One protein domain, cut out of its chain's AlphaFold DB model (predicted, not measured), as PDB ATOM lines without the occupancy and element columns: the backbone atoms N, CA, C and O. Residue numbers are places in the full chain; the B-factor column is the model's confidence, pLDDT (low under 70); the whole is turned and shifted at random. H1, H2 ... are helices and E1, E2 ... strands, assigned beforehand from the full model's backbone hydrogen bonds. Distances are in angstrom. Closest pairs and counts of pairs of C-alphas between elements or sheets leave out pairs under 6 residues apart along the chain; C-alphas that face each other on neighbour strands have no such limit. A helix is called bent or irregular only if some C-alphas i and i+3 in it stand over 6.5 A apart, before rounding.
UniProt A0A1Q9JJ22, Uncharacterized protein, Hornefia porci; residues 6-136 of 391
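AT A GLANCE: This is residues 6 to 136 of the 391 residues of an uncharacterized protein of Hornefia porci (UniProt A0A1Q9JJ22). A small twisted three-stranded sheet has H4 and H5 packed on one face and H2 partly over the other; the hairpin of H2 and H3 reaches out at one end of the body, and at the far end residues 122 to 136, mostly H6, stick out as an arm. H1 packs beside edge strand E1. The printed part has 131 residues with six named helices and three named strands, in the order H1 H2 H3 E1 H4 E2 E3 H5 H6; the sheet's order is E1 E3 E2, antiparallel, and the class is mostly helix. It is only just compact, close to loose, with a radius of gyration of the C-alphas of 16.5 A, and elongated, spanning 55 by 35 by 26 A.

HOW THE PARTS SIT: E3, residues 97 to 103, is the inner strand between E1, residues 63 to 70, and E2, residues 88 to 92. N 66 and O 100 are 2.9 A apart across E1 and E3, and N 91 and O 99 are 2.8 A apart across the hairpin of E2 and E3, within hydrogen-bond range. H4, residues 71 to 83, lies over E2 at a height of 7.6 A over the sheet, along the strands at 9 degrees to E2 on the local plane; their closest C-alphas, of Ala 78 and Ala 88, are 4.9 A apart. E1, H4 and E2 form a split strand-helix-strand unit, two strands running the same way with E3 between them, and its crossover is right-handed. H5, residues 104 to 112, is on the same face at a height of 8.2 A, slantwise to the strands; it is irregular, C-alphas 105 and 108 being 7.5 A apart. H2, residues 23 to 43, is on the opposite face at a height of 9.9 A, completing three layers, helices on both faces of a sheet. H2 and H3, residues 48 to 59, form a helical hairpin and touch, closest at the C-alphas of Arg 34 and Ala 55, 4.8 A. H4 touches H6, residues 114 to 135, with residues 76 to 80 alone, closest at the C-alphas of Phe 77 and Phe 117, 6.0 A. H1, residues 7 to 15, is on the sheet, the C-alphas of Leu 13 and Leu 66 being 6.9 A apart. Every O i to N i+4 pair is within hydrogen-bond range in H1, H3, H4 and H6, against 15 of 17 in H2 and 3 of 5 in H5.

IN THESE COORDINATES: H1 begins at C-alpha 7 (-27.217, -2.538, -53.499). H2 measures 30.8 A from first to last C-alpha, H4 18.7 A, E1 20.4 A, E3 20.5 A and H6 31.2 A. H6 ends at C-alpha 135 (-51.732, 0.988, -74.083).

THE WHOLE: The C-alphas of Glu 49 and Ser 136, the two farthest apart, are 55.7 A apart. The printed part has no cut and no long link. Residues 6 to 30 have pLDDT under 70.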
ATOM      1  N   GLY A   6     -30.101  -4.084 -56.324       45.59
ATOM      2  CA  GLY A   6     -29.068  -4.989 -55.822       45.59
ATOM      3  C   GLY A   6     -28.355  -4.446 -54.582       45.59
ATOM      4  O   GLY A   6     -28.194  -5.186 -53.611       45.59
ATOM      5  N   GLU A   7     -27.955  -3.170 -54.599       42.31
ATOM      6  CA  GLU A   7     -27.217  -2.538 -53.499       42.31
ATOM      7  C   GLU A   7     -28.185  -2.076 -52.394       42.31
ATOM      8  O   GLU A   7     -27.942  -2.394 -51.235       42.31
ATOM      9  N   ASP A   8     -29.358  -1.512 -52.731       51.31
ATOM     10  CA  ASP A   8     -30.372  -1.087 -51.746       51.31
ATOM     11  C   ASP A   8     -30.982  -2.281 -50.991       51.31
ATOM     12  O   ASP A   8     -31.199  -2.217 -49.784       51.31
ATOM     13  N   VAL A   9     -31.252  -3.404 -51.671       47.94
ATOM     14  CA  VAL A   9     -31.766  -4.620 -51.009       47.94
ATOM     15  C   VAL A   9     -30.688  -5.241 -50.124       47.94
ATOM     16  O   VAL A   9     -30.984  -5.642 -48.998       47.94
ATOM     17  N   GLY A  10     -29.441  -5.278 -50.604       43.06
ATOM     18  CA  GLY A  10     -28.289  -5.737 -49.833       43.06
ATOM     19  C   GLY A  10     -28.033  -4.882 -48.590       43.06
ATOM     20  O   GLY A  10     -27.771  -5.429 -47.519       43.06
ATOM     21  N   GLU A  11     -28.171  -3.561 -48.699       48.94
ATOM     22  CA  GLU A  11     -27.959  -2.607 -47.607       48.94
ATOM     23  C   GLU A  11     -29.136  -2.607 -46.611       48.94
ATOM     24  O   GLU A  11     -28.923  -2.594 -45.395       48.94
ATOM     25  N   MET A  12     -30.377  -2.764 -47.089       49.25
ATOM     26  CA  MET A  12     -31.572  -2.872 -46.241       49.25
ATOM     27  C   MET A  12     -31.613  -4.196 -45.452       49.25
ATOM     28  O   MET A  12     -31.992  -4.201 -44.276       49.25
ATOM     29  N   LEU A  13     -31.129  -5.300 -46.040       47.00
ATOM     30  CA  LEU A  13     -30.889  -6.578 -45.346       47.00
ATOM     31  C   LEU A  13     -29.867  -6.439 -44.204       47.00
ATOM     32  O   LEU A  13     -29.977  -7.128 -43.192       47.00
ATOM     33  N   MET A  14     -28.884  -5.545 -44.344       46.69
ATOM     34  CA  MET A  14     -27.837  -5.335 -43.336       46.69
ATOM     35  C   MET A  14     -28.310  -4.469 -42.157       46.69
ATOM     36  O   MET A  14     -27.730  -4.550 -41.076       46.69
ATOM     37  N   GLN A  15     -29.370  -3.670 -42.329       48.12
ATOM     38  CA  GLN A  15     -29.838  -2.714 -41.318       48.12
ATOM     39  C   GLN A  15     -30.958  -3.257 -40.406       48.12
ATOM     40  O   GLN A  15     -31.151  -2.744 -39.304       48.12
ATOM     41  N   ALA A  16     -31.678  -4.306 -40.821       45.78
ATOM     42  CA  ALA A  16     -32.920  -4.755 -40.177       45.78
ATOM     43  C   ALA A  16     -32.792  -5.916 -39.162       45.78
ATOM     44  O   ALA A  16     -33.804  -6.395 -38.661       45.78
ATOM     45  N   ILE A  17     -31.578  -6.337 -38.785       44.44
ATOM     46  CA  ILE A  17     -31.340  -7.461 -37.842       44.44
ATOM     47  C   ILE A  17     -31.793  -7.140 -36.385       44.44
ATOM     48  O   ILE A  17     -31.727  -7.972 -35.485       44.44
ATOM     49  N   GLY A  18     -32.322  -5.943 -36.115       37.59
ATOM     50  CA  GLY A  18     -32.765  -5.521 -34.784       37.59
ATOM     51  C   GLY A  18     -34.271  -5.642 -34.531       37.59
ATOM     52  O   GLY A  18     -34.981  -4.653 -34.674       37.59
ATOM     53  N   ASN A  19     -34.700  -6.790 -33.996       46.41
ATOM     54  CA  ASN A  19     -35.913  -7.015 -33.190       46.41
ATOM     55  C   ASN A  19     -37.297  -6.808 -33.843       46.41
ATOM     56  O   ASN A  19     -37.765  -5.681 -33.966       46.41
ATOM     57  N   GLN A  20     -38.030  -7.914 -34.019       44.75
ATOM     58  CA  GLN A  20     -39.383  -8.187 -33.481       44.75
ATOM     59  C   GLN A  20     -40.139  -9.144 -34.407       44.75
ATOM     60  O   GLN A  20     -40.397  -8.772 -35.540       44.75
ATOM     61  N   THR A  21     -40.665 -10.266 -33.894       44.75
ATOM     62  CA  THR A  21     -41.934 -10.824 -34.408       44.75
ATOM     63  C   THR A  21     -42.627 -11.740 -33.395       44.75
ATOM     64  O   THR A  21     -41.998 -12.322 -32.519       44.75
ATOM     65  N   GLY A  22     -43.965 -11.778 -33.461       44.91
ATOM     66  CA  GLY A  22     -44.858 -12.399 -32.479       44.91
ATOM     67  C   GLY A  22     -45.325 -13.828 -32.808       44.91
ATOM     68  O   GLY A  22     -45.566 -14.193 -33.956       44.91
ATOM     69  N   ARG A  23     -45.588 -14.586 -31.736       44.62
ATOM     70  CA  ARG A  23     -45.830 -16.046 -31.670       44.62
ATOM     71  C   ARG A  23     -46.987 -16.646 -32.489       44.62
ATOM     72  O   ARG A  23     -47.088 -17.862 -32.601       44.62
ATOM     73  N   ALA A  24     -47.927 -15.842 -32.989       42.19
ATOM     74  CA  ALA A  24     -49.063 -16.355 -33.773       42.19
ATOM     75  C   ALA A  24     -48.737 -16.485 -35.271       42.19
ATOM     76  O   ALA A  24     -49.340 -17.306 -35.958       42.19
ATOM     77  N   LEU A  25     -47.786 -15.680 -35.753       49.59
ATOM     78  CA  LEU A  25     -47.293 -15.707 -37.126       49.59
ATOM     79  C   LEU A  25     -46.330 -16.887 -37.342       49.59
ATOM     80  O   LEU A  25     -46.432 -17.543 -38.374       49.59
ATOM     81  N   GLU A  26     -45.503 -17.204 -36.334       54.19
ATOM     82  CA  GLU A  26     -44.591 -18.367 -36.310       54.19
ATOM     83  C   GLU A  26     -45.320 -19.654 -36.726       54.19
ATOM     84  O   GLU A  26     -45.065 -20.185 -37.799       54.19
ATOM     85  N   ARG A  27     -46.368 -20.061 -35.997       53.72
ATOM     86  CA  ARG A  27     -47.051 -21.352 -36.231       53.72
ATOM     87  C   ARG A  27     -47.656 -21.545 -37.627       53.72
ATOM     88  O   ARG A  27     -47.765 -22.672 -38.098       53.72
ATOM     89  N   PHE A  28     -48.146 -20.481 -38.268       55.34
ATOM     90  CA  PHE A  28     -48.711 -20.594 -39.621       55.34
ATOM     91  C   PHE A  28     -47.612 -20.761 -40.674       55.34
ATOM     92  O   PHE A  28     -47.819 -21.414 -41.698       55.34
ATOM     93  N   ILE A  29     -46.453 -20.160 -40.422       61.25
ATOM     94  CA  ILE A  29     -45.314 -20.165 -41.330       61.25
ATOM     95  C   ILE A  29     -44.505 -21.442 -41.151       61.25
ATOM     96  O   ILE A  29     -44.133 -22.030 -42.162       61.25
ATOM     97  N   ASP A  30     -44.381 -21.941 -39.922       67.94
ATOM     98  CA  ASP A  30     -43.803 -23.250 -39.609       67.94
ATOM     99  C   ASP A  30     -44.505 -24.358 -40.405       67.94
ATOM    100  O   ASP A  30     -43.850 -25.170 -41.050       67.94
ATOM    101  N   ASN A  31     -45.844 -24.330 -40.482       77.62
ATOM    102  CA  ASN A  31     -46.598 -25.295 -41.289       77.62
ATOM    103  C   ASN A  31     -46.255 -25.206 -42.785       77.62
ATOM    104  O   ASN A  31     -46.067 -26.230 -43.431       77.62
ATOM    105  N   LYS A  32     -46.134 -23.994 -43.345       81.81
ATOM    106  CA  LYS A  32     -45.766 -23.816 -44.762       81.81
ATOM    107  C   LYS A  32     -44.323 -24.227 -45.048       81.81
ATOM    108  O   LYS A  32     -44.069 -24.788 -46.109       81.81
ATOM    109  N   ALA A  33     -43.402 -23.923 -44.139       83.44
ATOM    110  CA  ALA A  33     -42.007 -24.333 -44.237       83.44
ATOM    111  C   ALA A  33     -41.906 -25.860 -44.205       83.44
ATOM    112  O   ALA A  33     -41.283 -26.459 -45.079       83.44
ATOM    113  N   ARG A  34     -42.601 -26.491 -43.254       85.56
ATOM    114  CA  ARG A  34     -42.664 -27.943 -43.113       85.56
ATOM    115  C   ARG A  34     -43.243 -28.601 -44.359       85.56
ATOM    116  O   ARG A  34     -42.625 -29.508 -44.901       85.56
ATOM    117  N   ASP A  35     -44.391 -28.137 -44.843       88.62
ATOM    118  CA  ASP A  35     -45.028 -28.729 -46.022       88.62
ATOM    119  C   ASP A  35     -44.118 -28.606 -47.264       88.62
ATOM    120  O   ASP A  35     -43.956 -29.577 -48.002       88.62
ATOM    121  N   TRP A  36     -43.432 -27.466 -47.439       90.19
ATOM    122  CA  TRP A  36     -42.460 -27.263 -48.523       90.19
ATOM    123  C   TRP A  36     -41.242 -28.192 -48.417       90.19
ATOM    124  O   TRP A  36     -40.831 -28.800 -49.407       90.19
ATOM    125  N   HIS A  37     -40.661 -28.331 -47.221       88.56
ATOM    126  CA  HIS A  37     -39.533 -29.235 -47.000       88.56
ATOM    127  C   HIS A  37     -39.946 -30.699 -47.193       88.56
ATOM    128  O   HIS A  37     -39.213 -31.446 -47.840       88.56
ATOM    129  N   LYS A  38     -41.132 -31.100 -46.707       89.25
ATOM    130  CA  LYS A  38     -41.662 -32.462 -46.873       89.25
ATOM    131  C   LYS A  38     -41.802 -32.799 -48.358       89.25
ATOM    132  O   LYS A  38     -41.327 -33.849 -48.779       89.25
ATOM    133  N   GLU A  39     -42.381 -31.900 -49.158       89.19
ATOM    134  CA  GLU A  39     -42.534 -32.081 -50.608       89.19
ATOM    135  C   GLU A  39     -41.184 -32.305 -51.305       89.19
ATOM    136  O   GLU A  39     -41.010 -33.318 -51.982       89.19
ATOM    137  N   ARG A  40     -40.178 -31.454 -51.055       89.06
ATOM    138  CA  ARG A  40     -38.850 -31.621 -51.679       89.06
ATOM    139  C   ARG A  40     -38.099 -32.864 -51.216       89.06
ATOM    140  O   ARG A  40     -37.376 -33.476 -52.000       89.06
ATOM    141  N   LEU A  41     -38.241 -33.243 -49.950       87.94
ATOM    142  CA  LEU A  41     -37.621 -34.458 -49.424       87.94
ATOM    143  C   LEU A  41     -38.241 -35.701 -50.076       87.94
ATOM    144  O   LEU A  41     -37.504 -36.602 -50.483       87.94
ATOM    145  N   MET A  42     -39.560 -35.713 -50.277       88.69
ATOM    146  CA  MET A  42     -40.238 -36.770 -51.032       88.69
ATOM    147  C   MET A  42     -39.819 -36.782 -52.512       88.69
ATOM    148  O   MET A  42     -39.540 -37.854 -53.046       88.69
ATOM    149  N   GLU A  43     -39.678 -35.622 -53.167       89.31
ATOM    150  CA  GLU A  43     -39.133 -35.526 -54.536       89.31
ATOM    151  C   GLU A  43     -37.697 -36.064 -54.639       89.31
ATOM    152  O   GLU A  43     -37.324 -36.662 -55.648       89.31
ATOM    153  N   SER A  44     -36.895 -35.902 -53.582       85.56
ATOM    154  CA  SER A  44     -35.535 -36.449 -53.498       85.56
ATOM    155  C   SER A  44     -35.484 -37.964 -53.238       85.56
ATOM    156  O   SER A  44     -34.398 -38.541 -53.184       85.56
ATOM    157  N   GLY A  45     -36.643 -38.620 -53.101       86.69
ATOM    158  CA  GLY A  45     -36.775 -40.067 -52.926       86.69
ATOM    159  C   GLY A  45     -36.831 -40.553 -51.476       86.69
ATOM    160  O   GLY A  45     -36.722 -41.760 -51.253       86.69
ATOM    161  N   LYS A  46     -36.997 -39.659 -50.489       89.00
ATOM    162  CA  LYS A  46     -37.180 -40.061 -49.084       89.00
ATOM    163  C   LYS A  46     -38.580 -40.615 -48.845       89.00
ATOM    164  O   LYS A  46     -39.543 -40.224 -49.507       89.00
ATOM    165  N   SER A  47     -38.688 -41.526 -47.879       89.75
ATOM    166  CA  SER A  47     -39.987 -42.036 -47.435       89.75
ATOM    167  C   SER A  47     -40.801 -40.938 -46.743       89.75
ATOM    168  O   SER A  47     -40.242 -39.969 -46.234       89.75
ATOM    169  N   GLU A  48     -42.128 -41.081 -46.716       88.56
ATOM    170  CA  GLU A  48     -43.009 -40.061 -46.136       88.56
ATOM    171  C   GLU A  48     -42.705 -39.793 -44.651       88.56
ATOM    172  O   GLU A  48     -42.681 -38.638 -44.231       88.56
ATOM    173  N   GLU A  49     -42.423 -40.846 -43.878       86.81
ATOM    174  CA  GLU A  49     -42.105 -40.743 -42.449       86.81
ATOM    175  C   GLU A  49     -40.763 -40.032 -42.207       86.81
ATOM    176  O   GLU A  49     -40.673 -39.155 -41.349       86.81
ATOM    177  N   GLU A  50     -39.725 -40.353 -42.987       86.88
ATOM    178  CA  GLU A  50     -38.424 -39.673 -42.895       86.88
ATOM    179  C   GLU A  50     -38.522 -38.208 -43.337       86.88
ATOM    180  O   GLU A  50     -37.971 -37.322 -42.680       86.88
ATOM    181  N   ALA A  51     -39.253 -37.945 -44.426       87.88
ATOM    182  CA  ALA A  51     -39.472 -36.601 -44.941       87.88
ATOM    183  C   ALA A  51     -40.215 -35.718 -43.931       87.88
ATOM    184  O   ALA A  51     -39.896 -34.541 -43.810       87.88
ATOM    185  N   GLU A  52     -41.179 -36.266 -43.190       88.12
ATOM    186  CA  GLU A  52     -41.931 -35.523 -42.176       88.12
ATOM    187  C   GLU A  52     -41.071 -35.143 -40.965       88.12
ATOM    188  O   GLU A  52     -41.103 -33.991 -40.536       88.12
ATOM    189  N   ILE A  53     -40.253 -36.070 -40.456       86.75
ATOM    190  CA  ILE A  53     -39.353 -35.808 -39.321       86.75
ATOM    191  C   ILE A  53     -38.329 -34.726 -39.679       86.75
ATOM    192  O   ILE A  53     -38.082 -33.803 -38.901       86.75
ATOM    193  N   GLU A  54     -37.725 -34.827 -40.861       86.62
ATOM    194  CA  GLU A  54     -36.704 -33.879 -41.295       86.62
ATOM    195  C   GLU A  54     -37.301 -32.529 -41.701       86.62
ATOM    196  O   GLU A  54     -36.720 -31.488 -41.396       86.62
ATOM    197  N   ALA A  55     -38.492 -32.513 -42.302       87.44
ATOM    198  CA  ALA A  55     -39.215 -31.278 -42.570       87.44
ATOM    199  C   ALA A  55     -39.594 -30.528 -41.287       87.44
ATOM    200  O   ALA A  55     -39.458 -29.307 -41.244       87.44
ATOM    201  N   GLU A  56     -40.030 -31.238 -40.241       86.56
ATOM    202  CA  GLU A  56     -40.316 -30.645 -38.930       86.56
ATOM    203  C   GLU A  56     -39.047 -30.030 -38.321       86.56
ATOM    204  O   GLU A  56     -39.078 -28.905 -37.820       86.56
ATOM    205  N   ALA A  57     -37.908 -30.726 -38.418       84.44
ATOM    206  CA  ALA A  57     -36.620 -30.212 -37.953       84.44
ATOM    207  C   ALA A  57     -36.180 -28.957 -38.730       84.44
ATOM    208  O   ALA A  57     -35.732 -27.987 -38.122       84.44
ATOM    209  N   LEU A  58     -36.342 -28.948 -40.059       85.00
ATOM    210  CA  LEU A  58     -35.988 -27.810 -40.916       85.00
ATOM    211  C   LEU A  58     -36.908 -26.601 -40.703       85.00
ATOM    212  O   LEU A  58     -36.428 -25.465 -40.730       85.00
ATOM    213  N   ALA A  59     -38.200 -26.838 -40.465       84.12
ATOM    214  CA  ALA A  59     -39.185 -25.802 -40.165       84.12
ATOM    215  C   ALA A  59     -39.014 -25.216 -38.756       84.12
ATOM    216  O   ALA A  59     -39.251 -24.030 -38.561       84.12
ATOM    217  N   SER A  60     -38.544 -26.021 -37.799       82.94
ATOM    218  CA  SER A  60     -38.296 -25.596 -36.412       82.94
ATOM    219  C   SER A  60     -37.018 -24.768 -36.231       82.94
ATOM    220  O   SER A  60     -36.722 -24.346 -35.111       82.94
ATOM    221  N   ARG A  61     -36.228 -24.559 -37.295       83.44
ATOM    222  CA  ARG A  61     -35.038 -23.696 -37.250       83.44
ATOM    223  C   ARG A  61     -35.431 -22.260 -36.926       83.44
ATOM    224  O   ARG A  61     -36.513 -21.811 -37.302       83.44
ATOM    225  N   GLU A  62     -34.525 -21.540 -36.271       80.94
ATOM    226  CA  GLU A  62     -34.723 -20.133 -35.921       80.94
ATOM    227  C   GLU A  62     -35.009 -19.305 -37.178       80.94
ATOM    228  O   GLU A  62     -34.273 -19.372 -38.163       80.94
ATOM    229  N   GLN A  63     -36.123 -18.573 -37.166       82.62
ATOM    230  CA  GLN A  63     -36.597 -17.798 -38.308       82.62
ATOM    231  C   GLN A  63     -36.321 -16.312 -38.093       82.62
ATOM    232  O   GLN A  63     -36.605 -15.761 -37.030       82.62
ATOM    233  N   VAL A  64     -35.883 -15.637 -39.150       83.69
ATOM    234  CA  VAL A  64     -35.715 -14.183 -39.201       83.69
ATOM    235  C   VAL A  64     -36.719 -13.613 -40.190       83.69
ATOM    236  O   VAL A  64     -36.965 -14.202 -41.240       83.69
ATOM    237  N   CYS A  65     -37.306 -12.461 -39.865       84.50
ATOM    238  CA  CYS A  65     -38.215 -11.726 -40.738       84.50
ATOM    239  C   CYS A  65     -37.673 -10.314 -40.973       84.50
ATOM    240  O   CYS A  65     -37.403  -9.593 -40.013       84.50
ATOM    241  N   LEU A  66     -37.514  -9.924 -42.239       83.44
ATOM    242  CA  LEU A  66     -36.925  -8.644 -42.635       83.44
ATOM    243  C   LEU A  66     -37.866  -7.875 -43.574       83.44
ATOM    244  O   LEU A  66     -38.534  -8.501 -44.401       83.44
ATOM    245  N   PRO A  67     -37.918  -6.533 -43.495       86.00
ATOM    246  CA  PRO A  67     -38.591  -5.721 -44.502       86.00
ATOM    247  C   PRO A  67     -37.920  -5.910 -45.866       86.00
ATOM    248  O   PRO A  67     -36.702  -6.051 -45.960       86.00
ATOM    249  N   PHE A  68     -38.721  -5.916 -46.927       85.25
ATOM    250  CA  PHE A  68     -38.280  -6.214 -48.287       85.25
ATOM    251  C   PHE A  68     -39.188  -5.535 -49.324       85.25
ATOM    252  O   PHE A  68     -40.062  -6.157 -49.927       85.25
ATOM    253  N   GLY A  69     -38.990  -4.229 -49.510       88.56
ATOM    254  CA  GLY A  69     -39.673  -3.433 -50.528       88.56
ATOM    255  C   GLY A  69     -41.198  -3.487 -50.416       88.56
ATOM    256  O   GLY A  69     -41.774  -3.340 -49.339       88.56
ATOM    257  N   THR A  70     -41.858  -3.679 -51.553       90.25
ATOM    258  CA  THR A  70     -43.310  -3.854 -51.643       90.25
ATOM    259  C   THR A  70     -43.718  -5.319 -51.488       90.25
ATOM    260  O   THR A  70     -42.922  -6.241 -51.648       90.25
ATOM    261  N   SER A  71     -45.003  -5.564 -51.237       90.25
ATOM    262  CA  SER A  71     -45.583  -6.912 -51.183       90.25
ATOM    263  C   SER A  71     -45.323  -7.736 -52.448       90.25
ATOM    264  O   SER A  71     -45.140  -8.952 -52.370       90.25
ATOM    265  N   ASN A  72     -45.252  -7.078 -53.610       90.31
ATOM    266  CA  ASN A  72     -44.859  -7.720 -54.858       90.31
ATOM    267  C   ASN A  72     -43.380  -8.106 -54.837       90.31
ATOM    268  O   ASN A  72     -43.066  -9.250 -55.149       90.31
ATOM    269  N   ASP A  73     -42.486  -7.200 -54.440       89.81
ATOM    270  CA  ASP A  73     -41.042  -7.471 -54.390       89.81
ATOM    271  C   ASP A  73     -40.748  -8.680 -53.493       89.81
ATOM    272  O   ASP A  73     -40.062  -9.612 -53.909       89.81
ATOM    273  N   ALA A  74     -41.375  -8.723 -52.313       92.44
ATOM    274  CA  ALA A  74     -41.313  -9.858 -51.399       92.44
ATOM    275  C   ALA A  74     -41.821 -11.162 -52.044       92.44
ATOM    276  O   ALA A  74     -41.183 -12.208 -51.928       92.44
ATOM    277  N   ALA A  75     -42.947 -11.130 -52.762       94.00
ATOM    278  CA  ALA A  75     -43.483 -12.320 -53.425       94.00
ATOM    279  C   ALA A  75     -42.532 -12.877 -54.499       94.00
ATOM    280  O   ALA A  75     -42.292 -14.087 -54.532       94.00
ATOM    281  N   TYR A  76     -41.960 -12.010 -55.342       92.88
ATOM    282  CA  TYR A  76     -40.999 -12.428 -56.367       92.88
ATOM    283  C   TYR A  76     -39.703 -12.940 -55.751       92.88
ATOM    284  O   TYR A  76     -39.201 -13.981 -56.166       92.88
ATOM    285  N   PHE A  77     -39.181 -12.263 -54.732       93.69
ATOM    286  CA  PHE A  77     -37.949 -12.693 -54.084       93.69
ATOM    287  C   PHE A  77     -38.098 -14.044 -53.381       93.69
ATOM    288  O   PHE A  77     -37.245 -14.916 -53.543       93.69
ATOM    289  N   ALA A  78     -39.211 -14.275 -52.677       93.94
ATOM    290  CA  ALA A  78     -39.484 -15.573 -52.066       93.94
ATOM    291  C   ALA A  78     -39.564 -16.700 -53.110       93.94
ATOM    292  O   ALA A  78     -39.098 -17.811 -52.853       93.94
ATOM    293  N   GLN A  79     -40.123 -16.418 -54.289       93.56
ATOM    294  CA  GLN A  79     -40.165 -17.375 -55.391       93.56
ATOM    295  C   GLN A  79     -38.758 -17.696 -55.918       93.56
ATOM    296  O   GLN A  79     -38.422 -18.871 -56.047       93.56
ATOM    297  N   VAL A  80     -37.915 -16.680 -56.131       93.25
ATOM    298  CA  VAL A  80     -36.511 -16.869 -56.543       93.25
ATOM    299  C   VAL A  80     -35.747 -17.720 -55.523       93.25
ATOM    300  O   VAL A  80     -35.029 -18.640 -55.904       93.25
ATOM    301  N   CYS A  81     -35.935 -17.475 -54.224       92.75
ATOM    302  CA  CYS A  81     -35.293 -18.273 -53.175       92.75
ATOM    303  C   CYS A  81     -35.696 -19.755 -53.260       92.75
ATOM    304  O   CYS A  81     -34.841 -20.641 -53.195       92.75
ATOM    305  N   ARG A  82     -36.990 -20.034 -53.472       92.38
ATOM    306  CA  ARG A  82     -37.522 -21.404 -53.562       92.38
ATOM    307  C   ARG A  82     -37.016 -22.148 -54.792       92.38
ATOM    308  O   ARG A  82     -36.696 -23.336 -54.693       92.38
ATOM    309  N   GLU A  83     -36.908 -21.460 -55.926       91.31
ATOM    310  CA  GLU A  83     -36.310 -22.005 -57.151       91.31
ATOM    311  C   GLU A  83     -34.838 -22.380 -56.934       91.31
ATOM    312  O   GLU A  83     -34.405 -23.439 -57.384       91.31
ATOM    313  N   ASN A  84     -34.117 -21.596 -56.129       89.88
ATOM    314  CA  ASN A  84     -32.736 -21.867 -55.721       89.88
ATOM    315  C   ASN A  84     -32.593 -22.850 -54.547       89.88
ATOM    316  O   ASN A  84     -31.504 -23.011 -54.002       89.88
ATOM    317  N   GLY A  85     -33.665 -23.533 -54.134       90.06
ATOM    318  CA  GLY A  85     -33.556 -24.568 -53.101       90.06
ATOM    319  C   GLY A  85     -33.653 -24.075 -51.665       90.06
ATOM    320  O   GLY A  85     -33.465 -24.876 -50.756       90.06
ATOM    321  N   THR A  86     -33.985 -22.803 -51.443       91.88
ATOM    322  CA  THR A  86     -34.073 -22.218 -50.100       91.88
ATOM    323  C   THR A  86     -35.504 -21.807 -49.787       91.88
ATOM    324  O   THR A  86     -36.150 -21.103 -50.566       91.88
ATOM    325  N   PHE A  87     -36.026 -22.230 -48.636       91.81
ATOM    326  CA  PHE A  87     -37.353 -21.791 -48.232       91.81
ATOM    327  C   PHE A  87     -37.320 -20.323 -47.802       91.81
ATOM    328  O   PHE A  87     -36.613 -19.939 -46.875       91.81
ATOM    329  N   ALA A  88     -38.156 -19.517 -48.448       92.00
ATOM    330  CA  ALA A  88     -38.495 -18.177 -48.004       92.00
ATOM    331  C   ALA A  88     -40.013 -17.985 -48.083       92.00
ATOM    332  O   ALA A  88     -40.686 -18.510 -48.979       92.00
ATOM    333  N   SER A  89     -40.571 -17.224 -47.149       91.50
ATOM    334  CA  SER A  89     -41.977 -16.839 -47.122       91.50
ATOM    335  C   SER A  89     -42.109 -15.337 -47.321       91.50
ATOM    336  O   SER A  89     -41.526 -14.553 -46.578       91.50
ATOM    337  N   ALA A  90     -42.925 -14.945 -48.298       92.44
ATOM    338  CA  ALA A  90     -43.320 -13.558 -48.488       92.44
ATOM    339  C   ALA A  90     -44.498 -13.210 -47.574       92.44
ATOM    340  O   ALA A  90     -45.486 -13.948 -47.499       92.44
ATOM    341  N   LEU A  91     -44.399 -12.065 -46.915       87.81
ATOM    342  CA  LEU A  91     -45.426 -11.483 -46.066       87.81
ATOM    343  C   LEU A  91     -45.669 -10.038 -46.503       87.81
ATOM    344  O   LEU A  91     -44.822  -9.414 -47.140       87.81
ATOM    345  N   ALA A  92     -46.837  -9.506 -46.164       90.19
ATOM    346  CA  ALA A  92     -47.172  -8.116 -46.420       90.19
ATOM    347  C   ALA A  92     -47.978  -7.544 -45.258       90.19
ATOM    348  O   ALA A  92     -48.797  -8.249 -44.657       90.19
ATOM    349  N   ASP A  93     -47.761  -6.269 -44.956       85.75
ATOM    350  CA  ASP A  93     -48.629  -5.531 -44.047       85.75
ATOM    351  C   ASP A  93     -49.872  -4.977 -44.773       85.75
ATOM    352  O   ASP A  93     -50.132  -5.251 -45.946       85.75
ATOM    353  N   ARG A  94     -50.683  -4.197 -44.051       88.44
ATOM    354  CA  ARG A  94     -51.898  -3.578 -44.606       88.44
ATOM    355  C   ARG A  94     -51.610  -2.410 -45.550       88.44
ATOM    356  O   ARG A  94     -52.512  -2.010 -46.279       88.44
ATOM    357  N   GLU A  95     -50.407  -1.852 -45.500       85.88
ATOM    358  CA  GLU A  95     -49.977  -0.714 -46.315       85.88
ATOM    359  C   GLU A  95     -49.354  -1.175 -47.641       85.88
ATOM    360  O   GLU A  95     -49.208  -0.382 -48.568       85.88
ATOM    361  N   GLY A  96     -49.073  -2.475 -47.766       85.75
ATOM    362  CA  GLY A  96     -48.477  -3.081 -48.949       85.75
ATOM    363  C   GLY A  96     -46.954  -3.153 -48.887       85.75
ATOM    364  O   GLY A  96     -46.340  -3.464 -49.910       85.75
ATOM    365  N   ASN A  97     -46.348  -2.916 -47.720       86.88
ATOM    366  CA  ASN A  97     -44.924  -3.149 -47.509       86.88
ATOM    367  C   ASN A  97     -44.675  -4.658 -47.426       86.88
ATOM    368  O   ASN A  97     -45.416  -5.386 -46.758       86.88
ATOM    369  N   GLY A  98     -43.663  -5.124 -48.151       87.25
ATOM    370  CA  GLY A  98     -43.276  -6.525 -48.221       87.25
ATOM    371  C   GLY A  98     -42.290  -6.893 -47.124       87.25
ATOM    372  O   GLY A  98     -41.478  -6.071 -46.704       87.25
ATOM    373  N   PHE A  99     -42.347  -8.141 -46.675       87.25
ATOM    374  CA  PHE A  99     -41.399  -8.723 -45.732       87.25
ATOM    375  C   PHE A  99     -41.036 -10.138 -46.182       87.25
ATOM    376  O   PHE A  99     -41.866 -10.846 -46.761       87.25
ATOM    377  N   ILE A 100     -39.807 -10.555 -45.902       90.81
ATOM    378  CA  ILE A 100     -39.297 -11.888 -46.212       90.81
ATOM    379  C   ILE A 100     -38.917 -12.580 -44.914       90.81
ATOM    380  O   ILE A 100     -38.142 -12.040 -44.126       90.81
ATOM    381  N   GLN A 101     -39.458 -13.780 -44.716       88.62
ATOM    382  CA  GLN A 101     -39.114 -14.654 -43.603       88.62
ATOM    383  C   GLN A 101     -38.418 -15.921 -44.088       88.62
ATOM    384  O   GLN A 101     -38.869 -16.541 -45.053       88.62
ATOM    385  N   PHE A 102     -37.339 -16.302 -43.416       89.25
ATOM    386  CA  PHE A 102     -36.497 -17.453 -43.742       89.25
ATOM    387  C   PHE A 102     -35.722 -17.907 -42.496       89.25
ATOM    388  O   PHE A 102     -35.667 -17.178 -41.504       89.25
ATOM    389  N   ALA A 103     -35.111 -19.092 -42.545       89.25
ATOM    390  CA  ALA A 103     -34.279 -19.578 -41.447       89.25
ATOM    391  C   ALA A 103     -32.964 -18.788 -41.362       89.25
ATOM    392  O   ALA A 103     -32.323 -18.570 -42.387       89.25
ATOM    393  N   GLU A 104     -32.526 -18.399 -40.165       83.62
ATOM    394  CA  GLU A 104     -31.317 -17.581 -39.970       83.62
ATOM    395  C   GLU A 104     -30.076 -18.198 -40.635       83.62
ATOM    396  O   GLU A 104     -29.317 -17.506 -41.318       83.62
ATOM    397  N   ASP A 105     -29.934 -19.519 -40.526       87.06
ATOM    398  CA  ASP A 105     -28.836 -20.290 -41.117       87.06
ATOM    399  C   ASP A 105     -28.760 -20.166 -42.652       87.06
ATOM    400  O   ASP A 105     -27.684 -20.293 -43.242       87.06
ATOM    401  N   ASP A 106     -29.883 -19.869 -43.312       88.81
ATOM    402  CA  ASP A 106     -29.976 -19.773 -44.770       88.81
ATOM    403  C   ASP A 106     -29.631 -18.369 -45.295       88.81
ATOM    404  O   ASP A 106     -29.658 -18.138 -46.507       88.81
ATOM    405  N   ILE A 107     -29.252 -17.418 -44.428       86.62
ATOM    406  CA  ILE A 107     -28.995 -16.020 -44.816       86.62
ATOM    407  C   ILE A 107     -27.999 -15.882 -45.970       86.62
ATOM    408  O   ILE A 107     -28.132 -14.985 -46.803       86.62
ATOM    409  N   LYS A 108     -27.004 -16.773 -46.054       88.94
ATOM    410  CA  LYS A 108     -26.039 -16.773 -47.157       88.94
ATOM    411  C   LYS A 108     -26.705 -17.158 -48.481       88.94
ATOM    412  O   LYS A 108     -26.547 -16.434 -49.456       88.94
ATOM    413  N   ALA A 109     -27.489 -18.235 -48.499       90.00
ATOM    414  CA  ALA A 109     -28.199 -18.683 -49.696       90.00
ATOM    415  C   ALA A 109     -29.249 -17.656 -50.157       90.00
ATOM    416  O   ALA A 109     -29.391 -17.396 -51.350       90.00
ATOM    417  N   ILE A 110     -29.925 -17.001 -49.206       89.38
ATOM    418  CA  ILE A 110     -30.846 -15.893 -49.486       89.38
ATOM    419  C   ILE A 110     -30.110 -14.709 -50.129       89.38
ATOM    420  O   ILE A 110     -30.598 -14.139 -51.104       89.38
ATOM    421  N   LYS A 111     -28.919 -14.346 -49.632       87.38
ATOM    422  CA  LYS A 111     -28.100 -13.275 -50.227       87.38
ATOM    423  C   LYS A 111     -27.659 -13.608 -51.652       87.38
ATOM    424  O   LYS A 111     -27.714 -12.737 -52.518       87.38
ATOM    425  N   ASP A 112     -27.298 -14.860 -51.908       90.12
ATOM    426  CA  ASP A 112     -26.869 -15.320 -53.232       90.12
ATOM    427  C   ASP A 112     -28.007 -15.261 -54.282       90.12
ATOM    428  O   ASP A 112     -27.736 -15.255 -55.482       90.12
ATOM    429  N   CYS A 113     -29.272 -15.122 -53.861       88.38
ATOM    430  CA  CYS A 113     -30.430 -14.940 -54.749       88.38
ATOM    431  C   CYS A 113     -30.604 -13.499 -55.277       88.38
ATOM    432  O   CYS A 113     -31.378 -13.278 -56.216       88.38
ATOM    433  N   ALA A 114     -29.920 -12.505 -54.696       85.00
ATOM    434  CA  ALA A 114     -30.104 -11.092 -55.046       85.00
ATOM    435  C   ALA A 114     -29.860 -10.765 -56.540       85.00
ATOM    436  O   ALA A 114     -30.676 -10.039 -57.117       85.00
ATOM    437  N   PRO A 115     -28.823 -11.309 -57.218       84.06
ATOM    438  CA  PRO A 115     -28.596 -11.037 -58.639       84.06
ATOM    439  C   PRO A 115     -29.750 -11.512 -59.530       84.06
ATOM    440  O   PRO A 115     -30.240 -10.749 -60.364       84.06
ATOM    441  N   GLN A 116     -30.242 -12.735 -59.315       85.00
ATOM    442  CA  GLN A 116     -31.356 -13.288 -60.093       85.00
ATOM    443  C   GLN A 116     -32.651 -12.507 -59.850       85.00
ATOM    444  O   GLN A 116     -33.413 -12.242 -60.781       85.00
ATOM    445  N   PHE A 117     -32.898 -12.079 -58.612       88.94
ATOM    446  CA  PHE A 117     -34.030 -11.208 -58.315       88.94
ATOM    447  C   PHE A 117     -33.955  -9.878 -59.078       88.94
ATOM    448  O   PHE A 117     -34.947  -9.459 -59.679       88.94
ATOM    449  N   ALA A 118     -32.781  -9.240 -59.125       85.06
ATOM    450  CA  ALA A 118     -32.590  -7.998 -59.874       85.06
ATOM    451  C   ALA A 118     -32.856  -8.176 -61.382       85.06
ATOM    452  O   ALA A 118     -33.423  -7.283 -62.024       85.06
ATOM    453  N   GLU A 119     -32.502  -9.331 -61.954       83.12
ATOM    454  CA  GLU A 119     -32.818  -9.678 -63.345       83.12
ATOM    455  C   GLU A 119     -34.326  -9.818 -63.578       83.12
ATOM    456  O   GLU A 119     -34.863  -9.179 -64.488       83.12
ATOM    457  N   VAL A 120     -35.024 -10.577 -62.726       85.44
ATOM    458  CA  VAL A 120     -36.484 -10.749 -62.798       85.44
ATOM    459  C   VAL A 120     -37.187  -9.395 -62.722       85.44
ATOM    460  O   VAL A 120     -38.031  -9.081 -63.564       85.44
ATOM    461  N   MET A 121     -36.811  -8.556 -61.758       86.06
ATOM    462  CA  MET A 121     -37.421  -7.238 -61.591       86.06
ATOM    463  C   MET A 121     -37.133  -6.309 -62.771       86.06
ATOM    464  O   MET A 121     -38.026  -5.578 -63.206       86.06
ATOM    465  N   SER A 122     -35.931  -6.380 -63.349       85.06
ATOM    466  CA  SER A 122     -35.582  -5.618 -64.552       85.06
ATOM    467  C   SER A 122     -36.458  -6.008 -65.742       85.06
ATOM    468  O   SER A 122     -37.027  -5.130 -66.387       85.06
ATOM    469  N   LEU A 123     -36.626  -7.309 -65.997       83.81
ATOM    470  CA  LEU A 123     -37.467  -7.809 -67.088       83.81
ATOM    471  C   LEU A 123     -38.926  -7.378 -66.918       83.81
ATOM    472  O   LEU A 123     -39.561  -6.917 -67.867       83.81
ATOM    473  N   ARG A 124     -39.458  -7.463 -65.694       84.81
ATOM    474  CA  ARG A 124     -40.825  -7.012 -65.405       84.81
ATOM    475  C   ARG A 124     -40.993  -5.512 -65.594       84.81
ATOM    476  O   ARG A 124     -42.020  -5.073 -66.110       84.81
ATOM    477  N   GLN A 125     -40.000  -4.723 -65.193       83.94
ATOM    478  CA  GLN A 125     -40.040  -3.279 -65.379       83.94
ATOM    479  C   GLN A 125     -39.983  -2.907 -66.863       83.94
ATOM    480  O   GLN A 125     -40.736  -2.036 -67.294       83.94
ATOM    481  N   GLU A 126     -39.136  -3.577 -67.647       80.56
ATOM    482  CA  GLU A 126     -39.061  -3.404 -69.101       80.56
ATOM    483  C   GLU A 126     -40.423  -3.714 -69.750       80.56
ATOM    484  O   GLU A 126     -40.971  -2.859 -70.449       80.56
ATOM    485  N   GLN A 127     -41.041  -4.852 -69.420       82.44
ATOM    486  CA  GLN A 127     -42.387  -5.210 -69.894       82.44
ATOM    487  C   GLN A 127     -43.451  -4.186 -69.482       82.44
ATOM    488  O   GLN A 127     -44.245  -3.753 -70.311       82.44
ATOM    489  N   SER A 128     -43.440  -3.736 -68.224       83.81
ATOM    490  CA  SER A 128     -44.385  -2.729 -67.727       83.81
ATOM    491  C   SER A 128     -44.235  -1.378 -68.430       83.81
ATOM    492  O   SER A 128     -45.208  -0.633 -68.575       83.81
ATOM    493  N   ILE A 129     -43.017  -1.002 -68.826       87.06
ATOM    494  CA  ILE A 129     -42.780   0.220 -69.599       87.06
ATOM    495  C   ILE A 129     -43.364   0.063 -71.003       87.06
ATOM    496  O   ILE A 129     -44.107   0.943 -71.431       87.06
ATOM    497  N   VAL A 130     -43.075  -1.051 -71.684       88.94
ATOM    498  CA  VAL A 130     -43.609  -1.338 -73.025       88.94
ATOM    499  C   VAL A 130     -45.135  -1.352 -73.004       88.94
ATOM    500  O   VAL A 130     -45.760  -0.593 -73.739       88.94
ATOM    501  N   GLU A 131     -45.740  -2.102 -72.083       88.25
ATOM    502  CA  GLU A 131     -47.195  -2.201 -71.952       88.25
ATOM    503  C   GLU A 131     -47.839  -0.834 -71.685       88.25
ATOM    504  O   GLU A 131     -48.879  -0.508 -72.259       88.25
ATOM    505  N   ARG A 132     -47.219   0.004 -70.842       88.00
ATOM    506  CA  ARG A 132     -47.708   1.368 -70.601       88.00
ATOM    507  C   ARG A 132     -47.627   2.229 -71.849       88.00
ATOM    508  O   ARG A 132     -48.559   2.985 -72.095       88.00
ATOM    509  N   LEU A 133     -46.549   2.139 -72.620       89.19
ATOM    510  CA  LEU A 133     -46.397   2.921 -73.844       89.19
ATOM    511  C   LEU A 133     -47.397   2.473 -74.917       89.19
ATOM    512  O   LEU A 133     -48.070   3.326 -75.490       89.19
ATOM    513  N   GLU A 134     -47.566   1.166 -75.117       89.38
ATOM    514  CA  GLU A 134     -48.488   0.596 -76.110       89.38
ATOM    515  C   GLU A 134     -49.962   0.865 -75.787       89.38
ATOM    516  O   GLU A 134     -50.755   1.150 -76.684       89.38
ATOM    517  N   ASN A 135     -50.340   0.815 -74.505       89.19
ATOM    518  CA  ASN A 135     -51.732   0.988 -74.083       89.19
ATOM    519  C   ASN A 135     -52.086   2.428 -73.680       89.19
ATOM    520  O   ASN A 135     -53.256   2.726 -73.403       89.19
ATOM    521  N   SER A 136     -51.111   3.340 -73.633       85.44
ATOM    522  CA  SER A 136     -51.370   4.744 -73.306       85.44
ATOM    523  C   SER A 136     -52.071   5.475 -74.451       85.44
ATOM    524  O   SER A 136     -51.690   5.391 -75.617       85.44
TER     525      SER A 136